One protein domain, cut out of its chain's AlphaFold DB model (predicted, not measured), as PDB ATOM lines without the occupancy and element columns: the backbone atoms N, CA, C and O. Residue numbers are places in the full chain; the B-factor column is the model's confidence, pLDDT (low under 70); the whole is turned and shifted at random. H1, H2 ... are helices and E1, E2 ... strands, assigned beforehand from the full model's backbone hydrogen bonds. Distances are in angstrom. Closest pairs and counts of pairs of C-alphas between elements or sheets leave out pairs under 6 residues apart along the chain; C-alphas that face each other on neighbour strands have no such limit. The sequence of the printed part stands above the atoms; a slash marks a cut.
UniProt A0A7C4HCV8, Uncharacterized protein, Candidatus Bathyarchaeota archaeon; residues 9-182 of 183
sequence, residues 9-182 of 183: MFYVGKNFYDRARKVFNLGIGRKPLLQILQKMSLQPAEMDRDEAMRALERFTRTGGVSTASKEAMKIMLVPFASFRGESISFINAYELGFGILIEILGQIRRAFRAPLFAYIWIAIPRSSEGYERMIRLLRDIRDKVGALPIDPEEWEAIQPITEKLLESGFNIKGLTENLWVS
ATOM      1  N   MET A   9     -45.247 -13.666 -40.352       93.00
ATOM      2  CA  MET A   9     -44.406 -12.746 -39.598       93.00
ATOM      3  C   MET A   9     -42.977 -13.277 -39.494       93.00
ATOM      4  O   MET A   9     -42.743 -14.414 -39.092       93.00
ATOM      5  N   PHE A  10     -42.017 -12.431 -39.850       94.88
ATOM      6  CA  PHE A  10     -40.594 -12.733 -39.843       94.88
ATOM      7  C   PHE A  10     -39.850 -11.671 -39.044       94.88
ATOM      8  O   PHE A  10     -39.904 -10.486 -39.370       94.88
ATOM      9  N   TYR A  11     -39.121 -12.087 -38.017       93.19
ATOM     10  CA  TYR A  11     -38.338 -11.174 -37.192       93.19
ATOM     11  C   TYR A  11     -36.919 -11.057 -37.719       93.19
ATOM     12  O   TYR A  11     -36.301 -12.058 -38.072       93.19
ATOM     13  N   VAL A  12     -36.405  -9.836 -37.783       93.69
ATOM     14  CA  VAL A  12     -35.096  -9.547 -38.354       93.69
ATOM     15  C   VAL A  12     -34.279  -8.721 -37.369       93.69
ATOM     16  O   VAL A  12     -34.604  -7.576 -37.035       93.69
ATOM     17  N   GLY A  13     -33.206  -9.342 -36.904       91.44
ATOM     18  CA  GLY A  13     -32.240  -8.809 -35.970       91.44
ATOM     19  C   GLY A  13     -31.266  -7.819 -36.597       91.44
ATOM     20  O   GLY A  13     -31.129  -7.674 -37.820       91.44
ATOM     21  N   LYS A  14     -30.545  -7.121 -35.725       87.44
ATOM     22  CA  LYS A  14     -29.592  -6.080 -36.108       87.44
ATOM     23  C   LYS A  14     -28.410  -6.673 -36.866       87.44
ATOM     24  O   LYS A  14     -27.984  -6.093 -37.864       87.44
ATOM     25  N   ASN A  15     -27.889  -7.816 -36.419       89.62
ATOM     26  CA  ASN A  15     -26.743  -8.463 -37.059       89.62
ATOM     27  C   ASN A  15     -27.052  -8.843 -38.516       89.62
ATOM     28  O   ASN A  15     -26.250  -8.570 -39.414       89.62
ATOM     29  N   PHE A  16     -28.244  -9.393 -38.769       93.19
ATOM     30  CA  PHE A  16     -28.690  -9.692 -40.125       93.19
ATOM     31  C   PHE A  16     -28.755  -8.435 -40.990       93.19
ATOM     32  O   PHE A  16     -28.200  -8.420 -42.088       93.19
ATOM     33  N   TYR A  17     -29.356  -7.354 -40.488       89.75
ATOM     34  CA  TYR A  17     -29.418  -6.090 -41.224       89.75
ATOM     35  C   TYR A  17     -28.046  -5.483 -41.502       89.75
ATOM     36  O   TYR A  17     -27.808  -4.983 -42.602       89.75
ATOM     37  N   ASP A  18     -27.130  -5.526 -40.539       89.69
ATOM     38  CA  ASP A  18     -25.776  -5.004 -40.717       89.69
ATOM     39  C   ASP A  18     -24.997  -5.805 -41.766       89.69
ATOM     40  O   ASP A  18     -24.232  -5.227 -42.545       89.69
ATOM     41  N   ARG A  19     -25.221  -7.122 -41.851       93.38
ATOM     42  CA  ARG A  19     -24.683  -7.935 -42.949       93.38
ATOM     43  C   ARG A  19     -25.377  -7.659 -44.271       93.38
ATOM     44  O   ARG A  19     -24.685  -7.470 -45.269       93.38
ATOM     45  N   ALA A  20     -26.704  -7.564 -44.287       93.25
ATOM     46  CA  ALA A  20     -27.474  -7.245 -45.485       93.25
ATOM     47  C   ALA A  20     -27.039  -5.905 -46.090       93.25
ATOM     48  O   ALA A  20     -26.864  -5.809 -47.302       93.25
ATOM     49  N   ARG A  21     -26.748  -4.903 -45.252       91.12
ATOM     50  CA  ARG A  21     -26.169  -3.620 -45.679       91.12
ATOM     51  C   ARG A  21     -24.884  -3.786 -46.476       91.12
ATOM     52  O   ARG A  21     -24.733  -3.142 -47.509       91.12
ATOM     53  N   LYS A  22     -23.987  -4.665 -46.029       92.44
ATOM     54  CA  LYS A  22     -22.723  -4.951 -46.721       92.44
ATOM     55  C   LYS A  22     -22.954  -5.751 -48.001       92.44
ATOM     56  O   LYS A  22     -22.469  -5.356 -49.053       92.44
ATOM     57  N   VAL A  23     -23.721  -6.839 -47.919       95.00
ATOM     58  CA  VAL A  23     -23.959  -7.775 -49.033       95.00
ATOM     59  C   VAL A  23     -24.683  -7.103 -50.198       95.00
ATOM     60  O   VAL A  23     -24.290  -7.264 -51.348       95.00
ATOM     61  N   PHE A  24     -25.721  -6.320 -49.911       93.00
ATOM     62  CA  PHE A  24     -26.508  -5.639 -50.936       93.00
ATOM     63  C   PHE A  24     -25.982  -4.239 -51.278       93.00
ATOM     64  O   PHE A  24     -26.565  -3.564 -52.131       93.00
ATOM     65  N   ASN A  25     -24.886  -3.806 -50.641       91.25
ATOM     66  CA  ASN A  25     -24.339  -2.455 -50.751       91.25
ATOM     67  C   ASN A  25     -25.434  -1.389 -50.554       91.25
ATOM     68  O   ASN A  25     -25.702  -0.563 -51.433       91.25
ATOM     69  N   LEU A  26     -26.142  -1.489 -49.424       89.06
ATOM     70  CA  LEU A  26     -27.245  -0.596 -49.087       89.06
ATOM     71  C   LEU A  26     -26.679   0.765 -48.672       89.06
ATOM     72  O   LEU A  26     -25.804   0.845 -47.809       89.06
ATOM     73  N   GLY A  27     -27.200   1.837 -49.264       78.19
ATOM     74  CA  GLY A  27     -26.833   3.198 -48.896       78.19
ATOM     75  C   GLY A  27     -27.333   3.579 -47.500       78.19
ATOM     76  O   GLY A  27     -28.171   2.900 -46.896       78.19
ATOM     77  N   ILE A  28     -26.854   4.721 -46.999       68.56
ATOM     78  CA  ILE A  28     -27.369   5.332 -45.769       68.56
ATOM     79  C   ILE A  28     -28.792   5.826 -46.062       68.56
ATOM     80  O   ILE A  28     -28.984   6.842 -46.721       68.56
ATOM     81  N   GLY A  29     -29.804   5.084 -45.612       64.31
ATOM     82  CA  GLY A  29     -31.200   5.387 -45.921       64.31
ATOM     83  C   GLY A  29     -32.191   4.680 -45.000       64.31
ATOM     84  O   GLY A  29     -31.885   3.647 -44.407       64.31
ATOM     85  N   ARG A  30     -33.396   5.256 -44.886       65.81
ATOM     86  CA  ARG A  30     -34.450   4.850 -43.933       65.81
ATOM     87  C   ARG A  30     -35.286   3.629 -44.358       65.81
ATOM     88  O   ARG A  30     -36.240   3.305 -43.667       65.81
ATOM     89  N   LYS A  31     -34.961   2.971 -45.477       85.56
ATOM     90  CA  LYS A  31     -35.756   1.862 -46.047       85.56
ATOM     91  C   LYS A  31     -34.853   0.732 -46.556       85.56
ATOM     92  O   LYS A  31     -34.642   0.602 -47.763       85.56
ATOM     93  N   PRO A  32     -34.206  -0.025 -45.658       86.38
ATOM     94  CA  PRO A  32     -33.267  -1.063 -46.062       86.38
ATOM     95  C   PRO A  32     -33.962  -2.210 -46.810       86.38
ATOM     96  O   PRO A  32     -33.388  -2.710 -47.775       86.38
ATOM     97  N   LEU A  33     -35.208  -2.561 -46.467       92.44
ATOM     98  CA  LEU A  33     -35.959  -3.582 -47.203       92.44
ATOM     99  C   LEU A  33     -36.233  -3.182 -48.660       92.44
ATOM    100  O   LEU A  33     -35.991  -3.987 -49.553       92.44
ATOM    101  N   LEU A  34     -36.637  -1.932 -48.926       93.81
ATOM    102  CA  LEU A  34     -36.810  -1.419 -50.295       93.81
ATOM    103  C   LEU A  34     -35.570  -1.662 -51.156       93.81
ATOM    104  O   LEU A  34     -35.653  -2.184 -52.267       93.81
ATOM    105  N   GLN A  35     -34.412  -1.278 -50.625       92.88
ATOM    106  CA  GLN A  35     -33.154  -1.389 -51.343       92.88
ATOM    107  C   GLN A  35     -32.768  -2.859 -51.561       92.88
ATOM    108  O   GLN A  35     -32.326  -3.200 -52.653       92.88
ATOM    109  N   ILE A  36     -32.986  -3.740 -50.574       94.81
ATOM    110  CA  ILE A  36     -32.801  -5.192 -50.749       94.81
ATOM    111  C   ILE A  36     -33.669  -5.692 -51.910       94.81
ATOM    112  O   ILE A  36     -33.151  -6.327 -52.826       94.81
ATOM    113  N   LEU A  37     -34.962  -5.354 -51.927       95.81
ATOM    114  CA  LEU A  37     -35.894  -5.768 -52.982       95.81
ATOM    115  C   LEU A  37     -35.444  -5.278 -54.369       95.81
ATOM    116  O   LEU A  37     -35.416  -6.055 -55.321       95.81
ATOM    117  N   GLN A  38     -35.011  -4.022 -54.482       94.56
ATOM    118  CA  GLN A  38     -34.484  -3.464 -55.735       94.56
ATOM    119  C   GLN A  38     -33.194  -4.163 -56.194       94.56
ATOM    120  O   GLN A  38     -33.020  -4.435 -57.382       94.56
ATOM    121  N   LYS A  39     -32.289  -4.505 -55.266       94.94
ATOM    122  CA  LYS A  39     -31.057  -5.264 -55.562       94.94
ATOM    123  C   LYS A  39     -31.325  -6.725 -55.922       94.94
ATOM    124  O   LYS A  39     -30.499  -7.344 -56.584       94.94
ATOM    125  N   MET A  40     -32.489  -7.244 -55.541       94.81
ATOM    126  CA  MET A  40     -33.038  -8.522 -55.996       94.81
ATOM    127  C   MET A  40     -33.758  -8.407 -57.353       94.81
ATOM    128  O   MET A  40     -34.476  -9.323 -57.745       94.81
ATOM    129  N   SER A  41     -33.580  -7.290 -58.070       94.19
ATOM    130  CA  SER A  41     -34.196  -7.014 -59.375       94.19
ATOM    131  C   SER A  41     -35.728  -6.994 -59.353       94.19
ATOM    132  O   SER A  41     -36.368  -7.186 -60.385       94.19
ATOM    133  N   LEU A  42     -36.328  -6.734 -58.188       94.62
ATOM    134  CA  LEU A  42     -37.760  -6.482 -58.069       94.62
ATOM    135  C   LEU A  42     -38.054  -4.994 -58.282       94.62
ATOM    136  O   LEU A  42     -37.224  -4.129 -58.004       94.62
ATOM    137  N   GLN A  43     -39.274  -4.703 -58.728       94.19
ATOM    138  CA  GLN A  43     -39.807  -3.347 -58.854       94.19
ATOM    139  C   GLN A  43     -40.942  -3.153 -57.836       94.19
ATOM    140  O   GLN A  43     -42.112  -3.179 -58.216       94.19
ATOM    141  N   PRO A  44     -40.628  -3.055 -56.528       94.50
ATOM    142  CA  PRO A  44     -41.645  -2.845 -55.508       94.50
ATOM    143  C   PRO A  44     -42.335  -1.495 -55.709       94.50
ATOM    144  O   PRO A  44     -41.663  -0.468 -55.810       94.50
ATOM    145  N   ALA A  45     -43.666  -1.490 -55.693       95.25
ATOM    146  CA  ALA A  45     -44.415  -0.254 -55.502       95.25
ATOM    147  C   ALA A  45     -44.485   0.037 -54.000       95.25
ATOM    148  O   ALA A  45     -44.991  -0.780 -53.227       95.25
ATOM    149  N   GLU A  46     -43.915   1.165 -53.578       95.38
ATOM    150  CA  GLU A  46     -44.020   1.612 -52.191       95.38
ATOM    151  C   GLU A  46     -45.470   1.961 -51.868       95.38
ATOM    152  O   GLU A  46     -46.166   2.559 -52.683       95.38
ATOM    153  N   MET A  47     -45.900   1.577 -50.674       93.56
ATOM    154  CA  MET A  47     -47.197   1.923 -50.125       93.56
ATOM    155  C   MET A  47     -46.989   2.588 -48.776       93.56
ATOM    156  O   MET A  47     -46.325   2.032 -47.889       93.56
ATOM    157  N   ASP A  48     -47.593   3.757 -48.612       90.75
ATOM    158  CA  ASP A  48     -47.757   4.341 -47.293       90.75
ATOM    159  C   ASP A  48     -48.736   3.514 -46.438       90.75
ATOM    160  O   ASP A  48     -49.292   2.490 -46.853       90.75
ATOM    161  N   ARG A  49     -48.936   3.947 -45.196       87.62
ATOM    162  CA  ARG A  49     -49.830   3.275 -44.250       87.62
ATOM    163  C   ARG A  49     -51.255   3.139 -44.791       87.62
ATOM    164  O   ARG A  49     -51.872   2.084 -44.643       87.62
ATOM    165  N   ASP A  50     -51.799   4.207 -45.359       88.12
ATOM    166  CA  ASP A  50     -53.196   4.264 -45.781       88.12
ATOM    167  C   ASP A  50     -53.402   3.426 -47.044       88.12
ATOM    168  O   ASP A  50     -54.414   2.739 -47.197       88.12
ATOM    169  N   GLU A  51     -52.412   3.413 -47.930       91.88
ATOM    170  CA  GLU A  51     -52.346   2.522 -49.081       91.88
ATOM    171  C   GLU A  51     -52.253   1.056 -48.662       91.88
ATOM    172  O   GLU A  51     -53.030   0.242 -49.169       91.88
ATOM    173  N   ALA A  52     -51.395   0.727 -47.692       89.62
ATOM    174  CA  ALA A  52     -51.276  -0.620 -47.136       89.62
ATOM    175  C   ALA A  52     -52.588  -1.077 -46.479       89.62
ATOM    176  O   ALA A  52     -53.038  -2.201 -46.712       89.62
ATOM    177  N   MET A  53     -53.249  -0.189 -45.730       86.19
ATOM    178  CA  MET A  53     -54.548  -0.446 -45.104       86.19
ATOM    179  C   MET A  53     -55.623  -0.747 -46.155       86.19
ATOM    180  O   MET A  53     -56.317  -1.762 -46.077       86.19
ATOM    181  N   ARG A  54     -55.720   0.087 -47.199       88.00
ATOM    182  CA  ARG A  54     -56.645  -0.137 -48.321       88.00
ATOM    183  C   ARG A  54     -56.331  -1.432 -49.064       88.00
ATOM    184  O   ARG A  54     -57.248  -2.135 -49.487       88.00
ATOM    185  N   ALA A  55     -55.056  -1.756 -49.253       85.25
ATOM    186  CA  ALA A  55     -54.647  -2.978 -49.931       85.25
ATOM    187  C   ALA A  55     -55.017  -4.229 -49.125       85.25
ATOM    188  O   ALA A  55     -55.541  -5.189 -49.691       85.25
ATOM    189  N   LEU A  56     -54.854  -4.174 -47.803       80.88
ATOM    190  CA  LEU A  56     -55.306  -5.220 -46.898       80.88
ATOM    191  C   LEU A  56     -56.825  -5.443 -46.981       80.88
ATOM    192  O   LEU A  56     -57.297  -6.580 -47.063       80.88
ATOM    193  N   GLU A  57     -57.615  -4.370 -47.014       80.88
ATOM    194  CA  GLU A  57     -59.066  -4.485 -47.174       80.88
ATOM    195  C   GLU A  57     -59.468  -5.147 -48.496       80.88
ATOM    196  O   GLU A  57     -60.425  -5.928 -48.518       80.88
ATOM    197  N   ARG A  58     -58.722  -4.915 -49.582       79.06
ATOM    198  CA  ARG A  58     -58.977  -5.579 -50.870       79.06
ATOM    199  C   ARG A  58     -58.776  -7.095 -50.792       79.06
ATOM    200  O   ARG A  58     -59.636  -7.817 -51.290       79.06
ATOM    201  N   PHE A  59     -57.740  -7.592 -50.107       70.94
ATOM    202  CA  PHE A  59     -57.516  -9.046 -49.967       70.94
ATOM    203  C   PHE A  59     -58.596  -9.774 -49.182       70.94
ATOM    204  O   PHE A  59     -58.850 -10.956 -49.411       70.94
ATOM    205  N   THR A  60     -59.270  -9.068 -48.278       61.72
ATOM    206  CA  THR A  60     -60.362  -9.677 -47.511       61.72
ATOM    207  C   THR A  60     -61.580  -9.977 -48.374       61.72
ATOM    208  O   THR A  60     -62.303 -10.929 -48.102       61.72
ATOM    209  N   ARG A  61     -61.777  -9.233 -49.469       60.44
ATOM    210  CA  ARG A  61     -62.869  -9.490 -50.420       60.44
ATOM    211  C   ARG A  61     -62.584 -10.673 -51.343       60.44
ATOM    212  O   ARG A  61     -63.523 -11.266 -51.854       60.44
ATOM    213  N   THR A  62     -61.313 -11.025 -51.541       62.41
ATOM    214  CA  THR A  62     -60.899 -12.134 -52.415       62.41
ATOM    215  C   THR A  62     -60.762 -13.470 -51.677       62.41
ATOM    216  O   THR A  62     -60.349 -14.450 -52.286       62.41
ATOM    217  N   GLY A  63     -61.106 -13.530 -50.383       60.06
ATOM    218  CA  GLY A  63     -61.171 -14.776 -49.607       60.06
ATOM    219  C   GLY A  63     -59.821 -15.373 -49.192       60.06
ATOM    220  O   GLY A  63     -59.779 -16.529 -48.790       60.06
ATOM    221  N   GLY A  64     -58.722 -14.615 -49.294       64.50
ATOM    222  CA  GLY A  64     -57.381 -15.119 -48.969       64.50
ATOM    223  C   GLY A  64     -57.003 -15.032 -47.485       64.50
ATOM    224  O   GLY A  64     -56.306 -15.897 -46.977       64.50
ATOM    225  N   VAL A  65     -57.479 -14.018 -46.762       72.44
ATOM    226  CA  VAL A  65     -57.043 -13.736 -45.382       72.44
ATOM    227  C   VAL A  65     -58.240 -13.781 -44.440       72.44
ATOM    228  O   VAL A  65     -59.268 -13.164 -44.737       72.44
ATOM    229  N   SER A  66     -58.120 -14.471 -43.302       74.44
ATOM    230  CA  SER A  66     -59.179 -14.482 -42.288       74.44
ATOM    231  C   SER A  66     -59.443 -13.091 -41.695       74.44
ATOM    232  O   SER A  66     -58.566 -12.227 -41.606       74.44
ATOM    233  N   THR A  67     -60.676 -12.865 -41.235       74.62
ATOM    234  CA  THR A  67     -61.063 -11.611 -40.567       74.62
ATOM    235  C   THR A  67     -60.218 -11.335 -39.319       74.62
ATOM    236  O   THR A  67     -59.874 -10.186 -39.067       74.62
ATOM    237  N   ALA A  68     -59.829 -12.371 -38.567       72.25
ATOM    238  CA  ALA A  68     -58.982 -12.225 -37.381       72.25
ATOM    239  C   ALA A  68     -57.586 -11.682 -37.735       72.25
ATOM    240  O   ALA A  68     -57.148 -10.679 -37.171       72.25
ATOM    241  N   SER A  69     -56.927 -12.270 -38.737       73.12
ATOM    242  CA  SER A  69     -55.626 -11.796 -39.222       73.12
ATOM    243  C   SER A  69     -55.691 -10.394 -39.818       73.12
ATOM    244  O   SER A  69     -54.738  -9.623 -39.702       73.12
ATOM    245  N   LYS A  70     -56.825 -10.023 -40.425       76.62
ATOM    246  CA  LYS A  70     -57.063  -8.652 -40.887       76.62
ATOM    247  C   LYS A  70     -57.029  -7.669 -39.723       76.62
ATOM    248  O   LYS A  70     -56.263  -6.713 -39.781       76.62
ATOM    249  N   GLU A  71     -57.855  -7.880 -38.703       76.81
ATOM    250  CA  GLU A  71     -57.939  -6.959 -37.563       76.81
ATOM    251  C   GLU A  71     -56.596  -6.862 -36.830       76.81
ATOM    252  O   GLU A  71     -56.146  -5.757 -36.531       76.81
ATOM    253  N   ALA A  72     -55.887  -7.984 -36.683       76.31
ATOM    254  CA  ALA A  72     -54.509  -8.010 -36.204       76.31
ATOM    255  C   ALA A  72     -53.602  -7.082 -37.043       76.31
ATOM    256  O   ALA A  72     -52.994  -6.143 -36.533       76.31
ATOM    257  N   MET A  73     -53.550  -7.257 -38.364       78.06
ATOM    258  CA  MET A  73     -52.706  -6.411 -39.212       78.06
ATOM    259  C   MET A  73     -53.095  -4.931 -39.204       78.06
ATOM    260  O   MET A  73     -52.204  -4.086 -39.258       78.06
ATOM    261  N   LYS A  74     -54.384  -4.591 -39.089       79.44
ATOM    262  CA  LYS A  74     -54.805  -3.187 -38.963       79.44
ATOM    263  C   LYS A  74     -54.173  -2.512 -37.748       79.44
ATOM    264  O   LYS A  74     -53.726  -1.375 -37.858       79.44
ATOM    265  N   ILE A  75     -54.105  -3.212 -36.616       73.38
ATOM    266  CA  ILE A  75     -53.494  -2.689 -35.387       73.38
ATOM    267  C   ILE A  75     -51.980  -2.497 -35.583       73.38
ATOM    268  O   ILE A  75     -51.424  -1.493 -35.149       73.38
ATOM    269  N   MET A  76     -51.311  -3.404 -36.296       71.81
ATOM    270  CA  MET A  76     -49.881  -3.283 -36.631       71.81
ATOM    271  C   MET A  76     -49.555  -2.165 -37.625       71.81
ATOM    272  O   MET A  76     -48.431  -1.667 -37.644       71.81
ATOM    273  N   LEU A  77     -50.527  -1.763 -38.443       76.50
ATOM    274  CA  LEU A  77     -50.412  -0.621 -39.346       76.50
ATOM    275  C   LEU A  77     -50.691   0.719 -38.644       76.50
ATOM    276  O   LEU A  77     -50.570   1.769 -39.269       76.50
ATOM    277  N   VAL A  78     -51.044   0.739 -37.355       70.06
ATOM    278  CA  VAL A  78     -51.142   1.993 -36.592       70.06
ATOM    279  C   VAL A  78     -49.740   2.629 -36.507       70.06
ATOM    280  O   VAL A  78     -48.770   1.914 -36.263       70.06
ATOM    281  N   PRO A  79     -49.591   3.962 -36.692       55.75
ATOM    282  CA  PRO A  79     -48.283   4.637 -36.734       55.75
ATOM    283  C   PRO A  79     -47.354   4.293 -35.574       55.75
ATOM    284  O   PRO A  79     -46.140   4.203 -35.739       55.75
ATOM    285  N   PHE A  80     -47.955   4.139 -34.399       60.44
ATOM    286  CA  PHE A  80     -47.290   3.824 -33.158       60.44
ATOM    287  C   PHE A  80     -48.281   3.071 -32.278       60.44
ATOM    288  O   PHE A  80     -49.294   3.636 -31.862       60.44
ATOM    289  N   ALA A  81     -47.998   1.805 -31.999       61.69
ATOM    290  CA  ALA A  81     -48.682   1.073 -30.945       61.69
ATOM    291  C   ALA A  81     -47.685   0.874 -29.808       61.69
ATOM    292  O   ALA A  81     -46.656   0.221 -29.987       61.69
ATOM    293  N   SER A  82     -47.964   1.496 -28.661       63.91
ATOM    294  CA  SER A  82     -47.156   1.330 -27.457       63.91
ATOM    295  C   SER A  82     -47.829   0.364 -26.509       63.91
ATOM    296  O   SER A  82     -49.011   0.498 -26.197       63.91
ATOM    297  N   PHE A  83     -47.035  -0.562 -26.002       64.69
ATOM    298  CA  PHE A  83     -47.450  -1.556 -25.037       64.69
ATOM    299  C   PHE A  83     -46.483  -1.433 -23.869       64.69
ATOM    300  O   PHE A  83     -45.344  -1.823 -24.007       64.69
ATOM    301  N   ARG A  84     -46.889  -0.804 -22.757       59.66
ATOM    302  CA  ARG A  84     -46.141  -0.760 -21.474       59.66
ATOM    303  C   ARG A  84     -44.615  -0.506 -21.540       59.66
ATOM    304  O   ARG A  84     -43.897  -0.879 -20.620       59.66
ATOM    305  N   GLY A  85     -44.136   0.244 -22.531       65.00
ATOM    306  CA  GLY A  85     -42.718   0.585 -22.685       65.00
ATOM    307  C   GLY A  85     -42.101   0.037 -23.967       65.00
ATOM    308  O   GLY A  85     -41.167   0.653 -24.484       65.00
ATOM    309  N   GLU A  86     -42.667  -1.027 -24.521       76.62
ATOM    310  CA  GLU A  86     -42.429  -1.487 -25.880       76.62
ATOM    311  C   GLU A  86     -43.244  -0.644 -26.865       76.62
ATOM    312  O   GLU A  86     -44.287  -0.058 -26.538       76.62
ATOM    313  N   SER A  87     -42.775  -0.574 -28.101       80.81
ATOM    314  CA  SER A  87     -43.538   0.050 -29.172       80.81
ATOM    315  C   SER A  87     -43.220  -0.557 -30.516       80.81
ATOM    316  O   SER A  87     -42.058  -0.820 -30.809       80.81
ATOM    317  N   ILE A  88     -44.237  -0.699 -31.353       83.81
ATOM    318  CA  ILE A  88     -44.069  -0.990 -32.773       83.81
ATOM    319  C   ILE A  88     -44.425   0.245 -33.592       83.81
ATOM    320  O   ILE A  88     -45.315   1.018 -33.226       83.81
ATOM    321  N   SER A  89     -43.717   0.434 -34.698       85.56
ATOM    322  CA  SER A  89     -43.939   1.539 -35.626       85.56
ATOM    323  C   SER A  89     -43.857   1.052 -37.064       85.56
ATOM    324  O   SER A  89     -42.923   0.344 -37.443       85.56
ATOM    325  N   PHE A  90     -44.849   1.421 -37.866       88.38
ATOM    326  CA  PHE A  90     -44.841   1.158 -39.299       88.38
ATOM    327  C   PHE A  90     -43.688   1.922 -39.967       88.38
ATOM    328  O   PHE A  90     -43.561   3.133 -39.779       88.38
ATOM    329  N   ILE A  91     -42.864   1.228 -40.758       89.00
ATOM    330  CA  ILE A  91     -41.826   1.858 -41.585       89.00
ATOM    331  C   ILE A  91     -42.370   2.110 -42.990       89.00
ATOM    332  O   ILE A  91     -42.375   3.249 -43.454       89.00
ATOM    333  N   ASN A  92     -42.772   1.045 -43.687       91.56
ATOM    334  CA  ASN A  92     -43.265   1.110 -45.061       91.56
ATOM    335  C   ASN A  92     -43.934  -0.212 -45.458       91.56
ATOM    336  O   ASN A  92     -43.697  -1.245 -44.830       91.56
ATOM    337  N   ALA A  93     -44.685  -0.212 -46.556       93.75
ATOM    338  CA  ALA A  93     -45.118  -1.435 -47.219       93.75
ATOM    339  C   ALA A  93     -44.707  -1.435 -48.696       93.75
ATOM    340  O   ALA A  93     -44.450  -0.390 -49.290       93.75
ATOM    341  N   TYR A  94     -44.626  -2.626 -49.280       95.31
ATOM    342  CA  TYR A  94     -44.146  -2.845 -50.640       95.31
ATOM    343  C   TYR A  94     -45.044  -3.852 -51.354       95.31
ATOM    344  O   TYR A  94     -45.217  -4.978 -50.888       95.31
ATOM    345  N   GLU A  95     -45.609  -3.471 -52.496       94.25
ATOM    346  CA  GLU A  95     -46.350  -4.372 -53.376       94.25
ATOM    347  C   GLU A  95     -45.395  -5.008 -54.393       94.25
ATOM    348  O   GLU A  95     -44.714  -4.314 -55.144       94.25
ATOM    349  N   LEU A  96     -45.353  -6.345 -54.418       92.62
ATOM    350  CA  LEU A  96     -44.413  -7.143 -55.220       92.62
ATOM    351  C   LEU A  96     -45.085  -7.885 -56.388       92.62
ATOM    352  O   LEU A  96     -44.531  -8.838 -56.932       92.62
ATOM    353  N   GLY A  97     -46.314  -7.509 -56.752       89.81
ATOM    354  CA  GLY A  97     -47.144  -8.199 -57.751       89.81
ATOM    355  C   GLY A  97     -47.719  -9.537 -57.261       89.81
ATOM    356  O   GLY A  97     -48.897  -9.810 -57.473       89.81
ATOM    357  N   PHE A  98     -46.930 -10.334 -56.535       91.44
ATOM    358  CA  PHE A  98     -47.321 -11.624 -55.949       91.44
ATOM    359  C   PHE A  98     -47.700 -11.553 -54.458       91.44
ATOM    360  O   PHE A  98     -48.168 -12.533 -53.877       91.44
ATOM    361  N   GLY A  99     -47.530 -10.391 -53.827       91.56
ATOM    362  CA  GLY A  99     -47.784 -10.196 -52.404       91.56
ATOM    363  C   GLY A  99     -47.579  -8.756 -51.964       91.56
ATOM    364  O   GLY A  99     -47.200  -7.896 -52.763       91.56
ATOM    365  N   ILE A 100     -47.827  -8.520 -50.682       93.00
ATOM    366  CA  ILE A 100     -47.397  -7.322 -49.966       93.00
ATOM    367  C   ILE A 100     -46.366  -7.732 -48.926       93.00
ATOM    368  O   ILE A 100     -46.532  -8.750 -48.260       93.00
ATOM    369  N   LEU A 101     -45.319  -6.932 -48.782       94.94
ATOM    370  CA  LEU A 101     -44.356  -7.048 -47.701       94.94
ATOM    371  C   LEU A 101     -44.390  -5.761 -46.880       94.94
ATOM    372  O   LEU A 101     -44.228  -4.676 -47.431       94.94
ATOM    373  N   ILE A 102     -44.637  -5.872 -45.580       93.25
ATOM    374  CA  ILE A 102     -44.723  -4.737 -44.658       93.25
ATOM    375  C   ILE A 102     -43.502  -4.767 -43.748       93.25
ATOM    376  O   ILE A 102     -43.173  -5.814 -43.201       93.25
ATOM    377  N   GLU A 103     -42.851  -3.623 -43.577       92.69
ATOM    378  CA  GLU A 103     -41.722  -3.426 -42.673       92.69
ATOM    379  C   GLU A 103     -42.189  -2.626 -41.450       92.69
ATOM    380  O   GLU A 103     -42.722  -1.520 -41.571       92.69
ATOM    381  N   ILE A 104     -41.986  -3.194 -40.266       90.38
ATOM    382  CA  ILE A 104     -42.306  -2.601 -38.964       90.38
ATOM    383  C   ILE A 104     -41.032  -2.585 -38.121       90.38
ATOM    384  O   ILE A 104     -40.212  -3.497 -38.205       90.38
ATOM    385  N   LEU A 105     -40.870  -1.565 -37.285       88.88
ATOM    386  CA  LEU A 105     -39.821  -1.486 -36.275       88.88
ATOM    387  C   LEU A 105     -40.419  -1.683 -34.885       88.88
ATOM    388  O   LEU A 105     -41.206  -0.854 -34.429       88.88
ATOM    389  N   GLY A 106     -40.009  -2.751 -34.210       87.25
ATOM    390  CA  GLY A 106     -40.204  -2.964 -32.784       87.25
ATOM    391  C   GLY A 106     -39.066  -2.347 -31.975       87.25
ATOM    392  O   GLY A 106     -37.890  -2.552 -32.271       87.25
ATOM    393  N   GLN A 107     -39.419  -1.600 -30.938       86.19
ATOM    394  CA  GLN A 107     -38.510  -1.043 -29.947       86.19
ATOM    395  C   GLN A 107     -38.846  -1.637 -28.581       86.19
ATOM    396  O   GLN A 107     -39.983  -1.547 -28.117       86.19
ATOM    397  N   ILE A 108     -37.833  -2.197 -27.928       83.31
ATOM    398  CA  ILE A 108     -37.947  -2.887 -26.643       83.31
ATOM    399  C   ILE A 108     -37.095  -2.147 -25.630       83.31
ATOM    400  O   ILE A 108     -35.885  -1.962 -25.818       83.31
ATOM    401  N   ARG A 109     -37.722  -1.702 -24.543       78.94
ATOM    402  CA  ARG A 109     -36.991  -1.073 -23.444       78.94
ATOM    403  C   ARG A 109     -36.241  -2.136 -22.662       78.94
ATOM    404  O   ARG A 109     -36.770  -3.191 -22.340       78.94
ATOM    405  N   ARG A 110     -34.997  -1.826 -22.313       77.06
ATOM    406  CA  ARG A 110     -34.172  -2.669 -21.449       77.06
ATOM    407  C   ARG A 110     -33.781  -1.858 -20.227       77.06
ATOM    408  O   ARG A 110     -33.273  -0.746 -20.360       77.06
ATOM    409  N   ALA A 111     -34.029  -2.395 -19.037       77.12
ATOM    410  CA  ALA A 111     -33.614  -1.741 -17.802       77.12
ATOM    411  C   ALA A 111     -32.086  -1.568 -17.800       77.12
ATOM    412  O   ALA A 111     -31.351  -2.525 -18.042       77.12
ATOM    413  N   PHE A 112     -31.619  -0.340 -17.555       81.38
ATOM    414  CA  PHE A 112     -30.193   0.009 -17.473       81.38
ATOM    415  C   PHE A 112     -29.360  -0.304 -18.736       81.38
ATOM    416  O   PHE A 112     -28.134  -0.381 -18.662       81.38
ATOM    417  N   ARG A 113     -29.995  -0.484 -19.905       78.31
ATOM    418  CA  ARG A 113     -29.323  -0.746 -21.192       78.31
ATOM    419  C   ARG A 113     -29.987   0.048 -22.318       78.31
ATOM    420  O   ARG A 113     -31.125   0.490 -22.193       78.31
ATOM    421  N   ALA A 114     -29.275   0.217 -23.432       79.62
ATOM    422  CA  ALA A 114     -29.858   0.815 -24.629       79.62
ATOM    423  C   ALA A 114     -31.068  -0.012 -25.122       79.62
ATOM    424  O   ALA A 114     -31.042  -1.245 -24.998       79.62
ATOM    425  N   PRO A 115     -32.113   0.633 -25.681       80.81
ATOM    426  CA  PRO A 115     -33.240  -0.076 -26.270       80.81
ATOM    427  C   PRO A 115     -32.782  -1.049 -27.354       80.81
ATOM    428  O   PRO A 115     -31.890  -0.732 -28.145       80.81
ATOM    429  N   LEU A 116     -33.409  -2.221 -27.394       82.19
ATOM    430  CA  LEU A 116     -33.241  -3.148 -28.504       82.19
ATOM    431  C   LEU A 116     -34.221  -2.768 -29.613       82.19
ATOM    432  O   LEU A 116     -35.381  -2.456 -29.343       82.19
ATOM    433  N   PHE A 117     -33.744  -2.808 -30.852       84.19
ATOM    434  CA  PHE A 117     -34.561  -2.605 -32.037       84.19
ATOM    435  C   PHE A 117     -34.590  -3.896 -32.841       84.19
ATOM    436  O   PHE A 117     -33.533  -4.433 -33.172       84.19
ATOM    437  N   ALA A 118     -35.789  -4.360 -33.169       85.38
ATOM    438  CA  ALA A 118     -36.014  -5.505 -34.033       85.38
ATOM    439  C   ALA A 118     -36.924  -5.076 -35.175       85.38
ATOM    440  O   ALA A 118     -37.934  -4.406 -34.963       85.38
ATOM    441  N   TYR A 119     -36.574  -5.452 -36.393       90.56
ATOM    442  CA  TYR A 119     -37.462  -5.252 -37.524       90.56
ATOM    443  C   TYR A 119     -38.383  -6.459 -37.638       90.56
ATOM    444  O   TYR A 119     -37.993  -7.591 -37.356       90.56
ATOM    445  N   ILE A 120     -39.609  -6.217 -38.067       92.00
ATOM    446  CA  ILE A 120     -40.619  -7.240 -38.288       92.00
ATOM    447  C   ILE A 120     -41.067  -7.093 -39.732       92.00
ATOM    448  O   ILE A 120     -41.502  -6.018 -40.154       92.00
ATOM    449  N   TRP A 121     -40.927  -8.162 -40.503       94.62
ATOM    450  CA  TRP A 121     -41.411  -8.251 -41.871       94.62
ATOM    451  C   TRP A 121     -42.686  -9.074 -41.887       94.62
ATOM    452  O   TRP A 121     -42.692 -10.226 -41.457       94.62
ATOM    453  N   ILE A 122     -43.768  -8.494 -42.396       93.12
ATOM    454  CA  ILE A 122     -45.036  -9.199 -42.565       93.12
ATOM    455  C   ILE A 122     -45.255  -9.440 -44.047       93.12
ATOM    456  O   ILE A 122     -45.429  -8.497 -44.821       93.12
ATOM    457  N   ALA A 123     -45.248 -10.706 -44.433       93.50
ATOM    458  CA  ALA A 123     -45.458 -11.158 -45.795       93.50
ATOM    459  C   ALA A 123     -46.923 -11.575 -45.976       93.50
ATOM    460  O   ALA A 123     -47.402 -12.488 -45.308       93.50
ATOM    461  N   ILE A 124     -47.631 -10.916 -46.890       91.38
ATOM    462  CA  ILE A 124     -49.034 -11.187 -47.213       91.38
ATOM    463  C   ILE A 124     -49.097 -11.685 -48.662       91.38
ATOM    464  O   ILE A 124     -49.002 -10.879 -49.596       91.38
ATOM    465  N   PRO A 125     -49.215 -12.999 -48.892       90.38
ATOM    466  CA  PRO A 125     -49.309 -13.548 -50.241       90.38
ATOM    467  C   PRO A 125     -50.681 -13.258 -50.871       90.38
ATOM    468  O   PRO A 125     -51.701 -13.251 -50.188       90.38
ATOM    469  N   ARG A 126     -50.731 -13.045 -52.195       87.62
ATOM    470  CA  ARG A 126     -52.011 -12.836 -52.919       87.62
ATOM    471  C   ARG A 126     -52.695 -14.127 -53.356       87.62
ATOM    472  O   ARG A 126     -53.889 -14.131 -53.632       87.62
ATOM    473  N   SER A 127     -51.919 -15.190 -53.506       87.06
ATOM    474  CA  SER A 127     -52.334 -16.478 -54.055       87.06
ATOM    475  C   SER A 127     -51.371 -17.561 -53.583       87.06
ATOM    476  O   SER A 127     -50.321 -17.250 -53.017       87.06
ATOM    477  N   SER A 128     -51.688 -18.832 -53.835       88.38
ATOM    478  CA  SER A 128     -50.804 -19.943 -53.464       88.38
ATOM    479  C   SER A 128     -49.457 -19.861 -54.184       88.38
ATOM    480  O   SER A 128     -48.415 -20.093 -53.585       88.38
ATOM    481  N   GLU A 129     -49.457 -19.446 -55.454       90.75
ATOM    482  CA  GLU A 129     -48.219 -19.138 -56.179       90.75
ATOM    483  C   GLU A 129     -47.477 -17.961 -55.527       90.75
ATOM    484  O   GLU A 129     -46.256 -17.985 -55.379       90.75
ATOM    485  N   GLY A 130     -48.216 -16.937 -55.089       91.12
ATOM    486  CA  GLY A 130     -47.645 -15.796 -54.386       91.12
ATOM    487  C   GLY A 130     -47.008 -16.159 -53.048       91.12
ATOM    488  O   GLY A 130     -45.965 -15.600 -52.717       91.12
ATOM    489  N   TYR A 131     -47.569 -17.131 -52.327       91.75
ATOM    490  CA  TYR A 131     -46.968 -17.713 -51.127       91.75
ATOM    491  C   TYR A 131     -45.601 -18.316 -51.451       91.75
ATOM    492  O   TYR A 131     -44.597 -17.897 -50.881       91.75
ATOM    493  N   GLU A 132     -45.528 -19.217 -52.433       93.69
ATOM    494  CA  GLU A 132     -44.269 -19.867 -52.822       93.69
ATOM    495  C   GLU A 132     -43.210 -18.861 -53.289       93.69
ATOM    496  O   GLU A 132     -42.036 -18.962 -52.931       93.69
ATOM    497  N   ARG A 133     -43.619 -17.844 -54.057       95.00
ATOM    498  CA  ARG A 133     -42.722 -16.771 -54.510       95.00
ATOM    499  C   ARG A 133     -42.228 -15.901 -53.358       95.00
ATOM    500  O   ARG A 133     -41.059 -15.525 -53.359       95.00
ATOM    501  N   MET A 134     -43.084 -15.608 -52.381       94.69
ATOM    502  CA  MET A 134     -42.710 -14.854 -51.185       94.69
ATOM    503  C   MET A 134     -41.718 -15.634 -50.325       94.69
ATOM    504  O   MET A 134     -40.682 -15.096 -49.943       94.69
ATOM    505  N   ILE A 135     -41.990 -16.916 -50.075       95.38
ATOM    506  CA  ILE A 135     -41.077 -17.791 -49.334       95.38
ATOM    507  C   ILE A 135     -39.730 -17.898 -50.049       95.38
ATOM    508  O   ILE A 135     -38.690 -17.752 -49.411       95.38
ATOM    509  N   ARG A 136     -39.731 -18.091 -51.375       96.12
ATOM    510  CA  ARG A 136     -38.497 -18.122 -52.172       96.12
ATOM    511  C   ARG A 136     -37.713 -16.818 -52.054       96.12
ATOM    512  O   ARG A 136     -36.525 -16.872 -51.779       96.12
ATOM    513  N   LEU A 137     -38.374 -15.667 -52.181       97.06
ATOM    514  CA  LEU A 137     -37.729 -14.365 -52.002       97.06
ATOM    515  C   LEU A 137     -37.062 -14.247 -50.623       97.06
ATOM    516  O   LEU A 137     -35.912 -13.826 -50.533       97.06
ATOM    517  N   LEU A 138     -37.768 -14.614 -49.553       96.62
ATOM    518  CA  LEU A 138     -37.241 -14.521 -48.190       96.62
ATOM    519  C   LEU A 138     -36.057 -15.477 -47.972       96.62
ATOM    520  O   LEU A 138     -35.050 -15.063 -47.396       96.62
ATOM    521  N   ARG A 139     -36.133 -16.710 -48.491       96.56
ATOM    522  CA  ARG A 139     -35.006 -17.659 -48.509       96.56
ATOM    523  C   ARG A 139     -33.808 -17.087 -49.256       96.56
ATOM    524  O   ARG A 139     -32.721 -17.046 -48.698       96.56
ATOM    525  N   ASP A 140     -34.013 -16.565 -50.463       96.94
ATOM    526  CA  ASP A 140     -32.932 -16.009 -51.279       96.94
ATOM    527  C   ASP A 140     -32.254 -14.818 -50.582       96.94
ATOM    528  O   ASP A 140     -31.031 -14.672 -50.647       96.94
ATOM    529  N   ILE A 141     -33.026 -13.970 -49.887       96.56
ATOM    530  CA  ILE A 141     -32.479 -12.885 -49.060       96.56
ATOM    531  C   ILE A 141     -31.632 -13.471 -47.925       96.56
ATOM    532  O   ILE A 141     -30.481 -13.064 -47.771       96.56
ATOM    533  N   ARG A 142     -32.156 -14.433 -47.153       95.94
ATOM    534  CA  ARG A 142     -31.410 -15.092 -46.066       95.94
ATOM    535  C   ARG A 142     -30.101 -15.696 -46.568       95.94
ATOM    536  O   ARG A 142     -29.043 -15.428 -45.998       95.94
ATOM    537  N   ASP A 143     -30.177 -16.473 -47.639       96.25
ATOM    538  CA  ASP A 143     -29.063 -17.253 -48.166       96.25
ATOM    539  C   ASP A 143     -27.973 -16.334 -48.738       96.25
ATOM    540  O   ASP A 143     -26.786 -16.564 -48.507       96.25
ATOM    541  N   LYS A 144     -28.352 -15.225 -49.393       96.31
ATOM    542  CA  LYS A 144     -27.399 -14.188 -49.829       96.31
ATOM    543  C   LYS A 144     -26.727 -13.475 -48.658       96.31
ATOM    544  O   LYS A 144     -25.537 -13.178 -48.741       96.31
ATOM    545  N   VAL A 145     -27.468 -13.160 -47.593       95.94
ATOM    546  CA  VAL A 145     -26.917 -12.447 -46.426       95.94
ATOM    547  C   VAL A 145     -25.946 -13.329 -45.636       95.94
ATOM    548  O   VAL A 145     -24.967 -12.818 -45.084       95.94
ATOM    549  N   GLY A 146     -26.189 -14.642 -45.587       93.06
ATOM    550  CA  GLY A 146     -25.284 -15.603 -44.952       93.06
ATOM    551  C   GLY A 146     -25.138 -15.398 -43.438       93.06
ATOM    552  O   GLY A 146     -24.071 -15.641 -42.873       93.06
ATOM    553  N   ALA A 147     -26.185 -14.896 -42.782       92.69
ATOM    554  CA  ALA A 147     -26.304 -14.834 -41.328       92.69
ATOM    555  C   ALA A 147     -27.713 -15.223 -40.892       92.69
ATOM    556  O   ALA A 147     -28.655 -15.169 -41.683       92.69
ATOM    557  N   LEU A 148     -27.840 -15.591 -39.617       93.44
ATOM    558  CA  LEU A 148     -29.136 -15.830 -38.996       93.44
ATOM    559  C   LEU A 148     -29.978 -14.549 -39.080       93.44
ATOM    560  O   LEU A 148     -29.491 -13.502 -38.650       93.44
ATOM    561  N   PRO A 149     -31.208 -14.613 -39.626       94.25
ATOM    562  CA  PRO A 149     -32.118 -13.472 -39.668       94.25
ATOM    563  C   PRO A 149     -32.403 -12.872 -38.304       94.25
ATOM    564  O   PRO A 149     -32.491 -11.657 -38.188       94.25
ATOM    565  N   ILE A 150     -32.480 -13.714 -37.282       92.56
ATOM    566  CA  ILE A 150     -32.536 -13.333 -35.879       92.56
ATOM    567  C   ILE A 150     -31.773 -14.391 -35.087       92.56
ATOM    568  O   ILE A 150     -31.978 -15.590 -35.308       92.56
ATOM    569  N   ASP A 151     -30.838 -13.970 -34.241       90.62
ATOM    570  CA  ASP A 151     -30.087 -14.900 -33.395       90.62
ATOM    571  C   ASP A 151     -30.877 -15.278 -32.120       90.62
ATOM    572  O   ASP A 151     -31.905 -14.663 -31.833       90.62
ATOM    573  N   PRO A 152     -30.465 -16.317 -31.366       90.56
ATOM    574  CA  PRO A 152     -31.202 -16.751 -30.179       90.56
ATOM    575  C   PRO A 152     -31.326 -15.691 -29.076       90.56
ATOM    576  O   PRO A 152     -32.355 -15.655 -28.406       90.56
ATOM    577  N   GLU A 153     -30.320 -14.828 -28.893       88.06
ATOM    578  CA  GLU A 153     -30.363 -13.765 -27.877       88.06
ATOM    579  C   GLU A 153     -31.356 -12.676 -28.297       88.06
ATOM    580  O   GLU A 153     -32.179 -12.227 -27.498       88.06
ATOM    581  N   GLU A 154     -31.321 -12.273 -29.569       89.06
ATOM    582  CA  GLU A 154     -32.294 -11.354 -30.153       89.06
ATOM    583  C   GLU A 154     -33.709 -11.948 -30.110       89.06
ATOM    584  O   GLU A 154     -34.650 -11.229 -29.782       89.06
ATOM    585  N   TRP A 155     -33.863 -13.248 -30.388       90.50
ATOM    586  CA  TRP A 155     -35.142 -13.966 -30.330       90.50
ATOM    587  C   TRP A 155     -35.743 -13.969 -28.921       90.50
ATOM    588  O   TRP A 155     -36.922 -13.667 -28.744       90.50
ATOM    589  N   GLU A 156     -34.937 -14.268 -27.903       88.69
ATOM    590  CA  GLU A 156     -35.374 -14.205 -26.506       88.69
ATOM    591  C   GLU A 156     -35.741 -12.769 -26.117       88.69
ATOM    592  O   GLU A 156     -36.788 -12.513 -25.526       88.69
ATOM    593  N   ALA A 157     -34.927 -11.796 -26.528       84.75
ATOM    594  CA  ALA A 157     -35.155 -10.401 -26.188       84.75
ATOM    595  C   ALA A 157     -36.412  -9.797 -26.838       84.75
ATOM    596  O   ALA A 157     -36.921  -8.804 -26.315       84.75
ATOM    597  N   ILE A 158     -36.924 -10.367 -27.938       86.56
ATOM    598  CA  ILE A 158     -38.189  -9.936 -28.559       86.56
ATOM    599  C   ILE A 158     -39.442 -10.570 -27.953       86.56
ATOM    600  O   ILE A 158     -40.541 -10.107 -28.276       86.56
ATOM    601  N   GLN A 159     -39.310 -11.552 -27.049       87.00
ATOM    602  CA  GLN A 159     -40.456 -12.199 -26.398       87.00
ATOM    603  C   GLN A 159     -41.509 -11.210 -25.876       87.00
ATOM    604  O   GLN A 159     -42.678 -11.414 -26.211       87.00
ATOM    605  N   PRO A 160     -41.153 -10.099 -25.192       83.38
ATOM    606  CA  PRO A 160     -42.147  -9.153 -24.686       83.38
ATOM    607  C   PRO A 160     -43.065  -8.573 -25.771       83.38
ATOM    608  O   PRO A 160     -44.256  -8.385 -25.533       83.38
ATOM    609  N   ILE A 161     -42.548  -8.321 -26.981       81.88
ATOM    610  CA  ILE A 161     -43.378  -7.870 -28.109       81.88
ATOM    611  C   ILE A 161     -44.307  -9.001 -28.553       81.88
ATOM    612  O   ILE A 161     -45.503  -8.772 -28.733       81.88
ATOM    613  N   THR A 162     -43.771 -10.214 -28.718       85.00
ATOM    614  CA  THR A 162     -44.541 -11.372 -29.203       85.00
ATOM    615  C   THR A 162     -45.698 -11.726 -28.261       85.00
ATOM    616  O   THR A 162     -46.829 -11.899 -28.712       85.00
ATOM    617  N   GLU A 163     -45.449 -11.728 -26.948       84.31
ATOM    618  CA  GLU A 163     -46.442 -11.979 -25.903       84.31
ATOM    619  C   GLU A 163     -47.529 -10.909 -25.890       84.31
ATOM    620  O   GLU A 163     -48.711 -11.228 -25.806       84.31
ATOM    621  N   LYS A 164     -47.164  -9.629 -26.028       78.44
ATOM    622  CA  LYS A 164     -48.138  -8.526 -26.017       78.44
ATOM    623  C   LYS A 164     -49.024  -8.513 -27.250       78.44
ATOM    624  O   LYS A 164     -50.221  -8.242 -27.141       78.44
ATOM    625  N   LEU A 165     -48.459  -8.817 -28.413       79.62
ATOM    626  CA  LEU A 165     -49.235  -9.021 -29.630       79.62
ATOM    627  C   LEU A 165     -50.197 -10.206 -29.446       79.62
ATOM    628  O   LEU A 165     -51.382 -10.071 -29.738       79.62
ATOM    629  N   LEU A 166     -49.739 -11.322 -28.872       82.00
ATOM    630  CA  LEU A 166     -50.597 -12.476 -28.589       82.00
ATOM    631  C   LEU A 166     -51.729 -12.136 -27.601       82.00
ATOM    632  O   LEU A 166     -52.891 -12.424 -27.880       82.00
ATOM    633  N   GLU A 167     -51.419 -11.467 -26.486       78.94
ATOM    634  CA  GLU A 167     -52.399 -10.968 -25.502       78.94
ATOM    635  C   GLU A 167     -53.422 -10.013 -26.132       78.94
ATOM    636  O   GLU A 167     -54.583  -9.981 -25.727       78.94
ATOM    637  N   SER A 168     -53.005  -9.253 -27.146       70.25
ATOM    638  CA  SER A 168     -53.867  -8.336 -27.899       70.25
ATOM    639  C   SER A 168     -54.733  -9.054 -28.946       70.25
ATOM    640  O   SER A 168     -55.392  -8.398 -29.752       70.25
ATOM    641  N   GLY A 169     -54.739 -10.391 -28.954       69.94
ATOM    642  CA  GLY A 169     -55.562 -11.213 -29.840       69.94
ATOM    643  C   GLY A 169     -54.996 -11.377 -31.249       69.94
ATOM    644  O   GLY A 169     -55.724 -11.794 -32.153       69.94
ATOM    645  N   PHE A 170     -53.719 -11.052 -31.466       73.12
ATOM    646  CA  PHE A 170     -53.094 -11.258 -32.765       73.12
ATOM    647  C   PHE A 170     -52.871 -12.745 -33.003       73.12
ATOM    648  O   PHE A 170     -52.252 -13.434 -32.197       73.12
ATOM    649  N   ASN A 171     -53.327 -13.220 -34.157       75.62
ATOM    650  CA  ASN A 171     -53.121 -14.591 -34.589       75.62
ATOM    651  C   ASN A 171     -52.534 -14.593 -36.000       75.62
ATOM    652  O   ASN A 171     -53.255 -14.699 -36.987       75.62
ATOM    653  N   ILE A 172     -51.222 -14.385 -36.086       85.00
ATOM    654  CA  ILE A 172     -50.470 -14.370 -37.341       85.00
ATOM    655  C   ILE A 172     -49.424 -15.471 -37.266       85.00
ATOM    656  O   ILE A 172     -48.730 -15.610 -36.258       85.00
ATOM    657  N   LYS A 173     -49.302 -16.260 -38.334       89.00
ATOM    658  CA  LYS A 173     -48.296 -17.319 -38.400       89.00
ATOM    659  C   LYS A 173     -46.904 -16.696 -38.296       89.00
ATOM    660  O   LYS A 173     -46.622 -15.709 -38.973       89.00
ATOM    661  N   GLY A 174     -46.042 -17.253 -37.452       89.38
ATOM    662  CA  GLY A 174     -44.764 -16.622 -37.127       89.38
ATOM    663  C   GLY A 174     -44.787 -15.618 -35.988       89.38
ATOM    664  O   GLY A 174     -43.746 -15.051 -35.700       89.38
ATOM    665  N   LEU A 175     -45.921 -15.385 -35.316       88.94
ATOM    666  CA  LEU A 175     -45.956 -14.458 -34.183       88.94
ATOM    667  C   LEU A 175     -45.113 -14.961 -33.001       88.94
ATOM    668  O   LEU A 175     -44.300 -14.212 -32.468       88.94
ATOM    669  N   THR A 176     -45.309 -16.219 -32.608       89.06
ATOM    670  CA  THR A 176     -44.646 -16.868 -31.461       89.06
ATOM    671  C   THR A 176     -43.611 -17.916 -31.883       89.06
ATOM    672  O   THR A 176     -43.034 -18.600 -31.042       89.06
ATOM    673  N   GLU A 177     -43.365 -18.050 -33.186       90.75
ATOM    674  CA  GLU A 177     -42.437 -19.020 -33.767       90.75
ATOM    675  C   GLU A 177     -41.461 -18.325 -34.723       90.75
ATOM    676  O   GLU A 177     -41.828 -17.408 -35.458       90.75
ATOM    677  N   ASN A 178     -40.209 -18.779 -34.750       91.31
ATOM    678  CA  ASN A 178     -39.222 -18.246 -35.680       91.31
ATOM    679  C   ASN A 178     -39.368 -18.916 -37.057       91.31
ATOM    680  O   ASN A 178     -38.763 -19.960 -37.318       91.31
ATOM    681  N   LEU A 179     -40.146 -18.303 -37.957       93.44
ATOM    682  CA  LEU A 179     -40.377 -18.849 -39.301       93.44
ATOM    683  C   LEU A 179     -39.115 -18.971 -40.157       93.44
ATOM    684  O   LEU A 179     -39.104 -19.757 -41.097       93.44
ATOM    685  N   TRP A 180     -38.030 -18.261 -39.843       92.88
ATOM    686  CA  TRP A 180     -36.779 -18.392 -40.596       92.88
ATOM    687  C   TRP A 180     -36.162 -19.789 -40.524       92.88
ATOM    688  O   TRP A 180     -35.382 -20.148 -41.406       92.88
ATOM    689  N   VAL A 181     -36.504 -20.558 -39.486       88.56
ATOM    690  CA  VAL A 181     -36.047 -21.941 -39.282       88.56
ATOM    691  C   VAL A 181     -36.858 -22.928 -40.124       88.56
ATOM    692  O   VAL A 181     -36.360 -23.996 -40.469       88.56
ATOM    693  N   SER A 182     -38.104 -22.586 -40.461       84.12
ATOM    694  CA  SER A 182     -39.026 -23.462 -41.188       84.12
ATOM    695  C   SER A 182     -39.113 -23.168 -42.684       84.12
ATOM    696  O   SER A 182     -39.719 -23.959 -43.414       84.12
TER     697      SER A 182
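Overview. This is residues 9 to 182 of the 183 residues of an uncharacterized protein of Candidatus Bathyarchaeota archaeon (UniProt A0A7C4HCV8). A strongly twisted antiparallel sheet runs through the middle, with the long strands E4, E5 and E6 side by side; H2 and H5 lie over one face, H3 and H7 over the other. H4 folds back beside H3 as a helical hairpin, and H1 packs on one end of H5. The 174 printed residues hold seven named helices and six named strands, in the order E1 H1 H2 E2 H3 H4 E3 E4 E5 E6 H5 H6 H7. The sheet is branched, and the class is mixed, helices and strands. The whole is compact, with a radius of gyration of the C-alphas of 15.4 A and a rounded outline spanning 48 by 37 by 29 A.

Arrangement. Begin at E4, residues 86 to 95: E2, residues 45 to 47, and E3, residues 81 to 83, lie on one side of it, beside its residues 93 to 95 and 86 to 88, and E5, residues 99 to 110, lies on the other side. Look for N 47 and O 93 between E2 and E4, N 83 and O 86 between E3 and E4, and N 89 and O 105 between E4 and E5, each pair 2.8 A apart and within hydrogen-bond range. E6, residues 113 to 125, is the next neighbour of E5, with N 106 and O 118 at 2.8 A, and the edge strand E1, residues 9 to 12, is antiparallel to E6, with N 10 and O 121 at 2.8 A. E3 E4 E5 E6 form a meander, each strand the antiparallel neighbour of the one before. H5, residues 128 to 145, is over E6 at a height over the sheet of 9.8 A and runs along the strands, at 6 degrees to E6 on the local plane; its closest C-alphas to E6 are those of Tyr 131 and Pro 125, 4.9 A apart. On the same face, H2, residues 32 to 39, is over E4 and only just over E5, where 3 of its C-alphas fall; Leu 33 and Glu 103 are the closest C-alphas of H2 and E5, at 7.3 A. On the opposite face, H3, residues 49 to 61, runs across the strands, at 67 degrees to E4 on the local plane, with the C-alphas of Ala 52 and Ala 93 closest at 6.2 A. H4, residues 67 to 76, touches H3 at Met 53 and Lys 74, their closest C-alphas, 6.7 A apart, at a shallow tilt of 4 degrees, opposite ways: a helical hairpin. H7, residues 159 to 167, is on the same face as H3 and also runs across the strands, at 79 degrees to E4 on the local plane; its closest C-alphas to E4 are those of Ile 161 and Glu 86, 6.8 A apart. H1, residues 14 to 23, touches residues 144 to 145 of H5, with the C-alphas of Ala 20 and Val 145 closest at 5.3 A, about perpendicular at 83 degrees. H6, residues 152 to 157, only grazes the sheet with its residues 154 to 157. Every O i to N i+4 pair is within hydrogen-bond range in H2, H4, H5, H6 and H7; H1 has 5 of 6 and H3 has 8 of 9.

Along the chain. Find C-alpha 9, where E1 begins, at (-44.406, -12.746, -39.598). E4 measures 27.9 A from first to last C-alpha, E5 34.6 A, and E6 37.5 A, ending at C-alpha 125 at (-49.309, -13.548, -50.241). H5 spans 26.0 A and H3 19.3 A. H7 ends at C-alpha 167 at (-52.399, -10.968, -25.502).

Size, cuts and confidence. The two C-alphas farthest apart are those of Thr 62 and Phe 112, 48.1 A. The printed part has no cut, and no link is long. Residues 168 to 182 hold no named element. The mean pLDDT of the printed part is 85.6, and residues 28 to 30, 60 to 64, 79 to 85 and 169 are under 70.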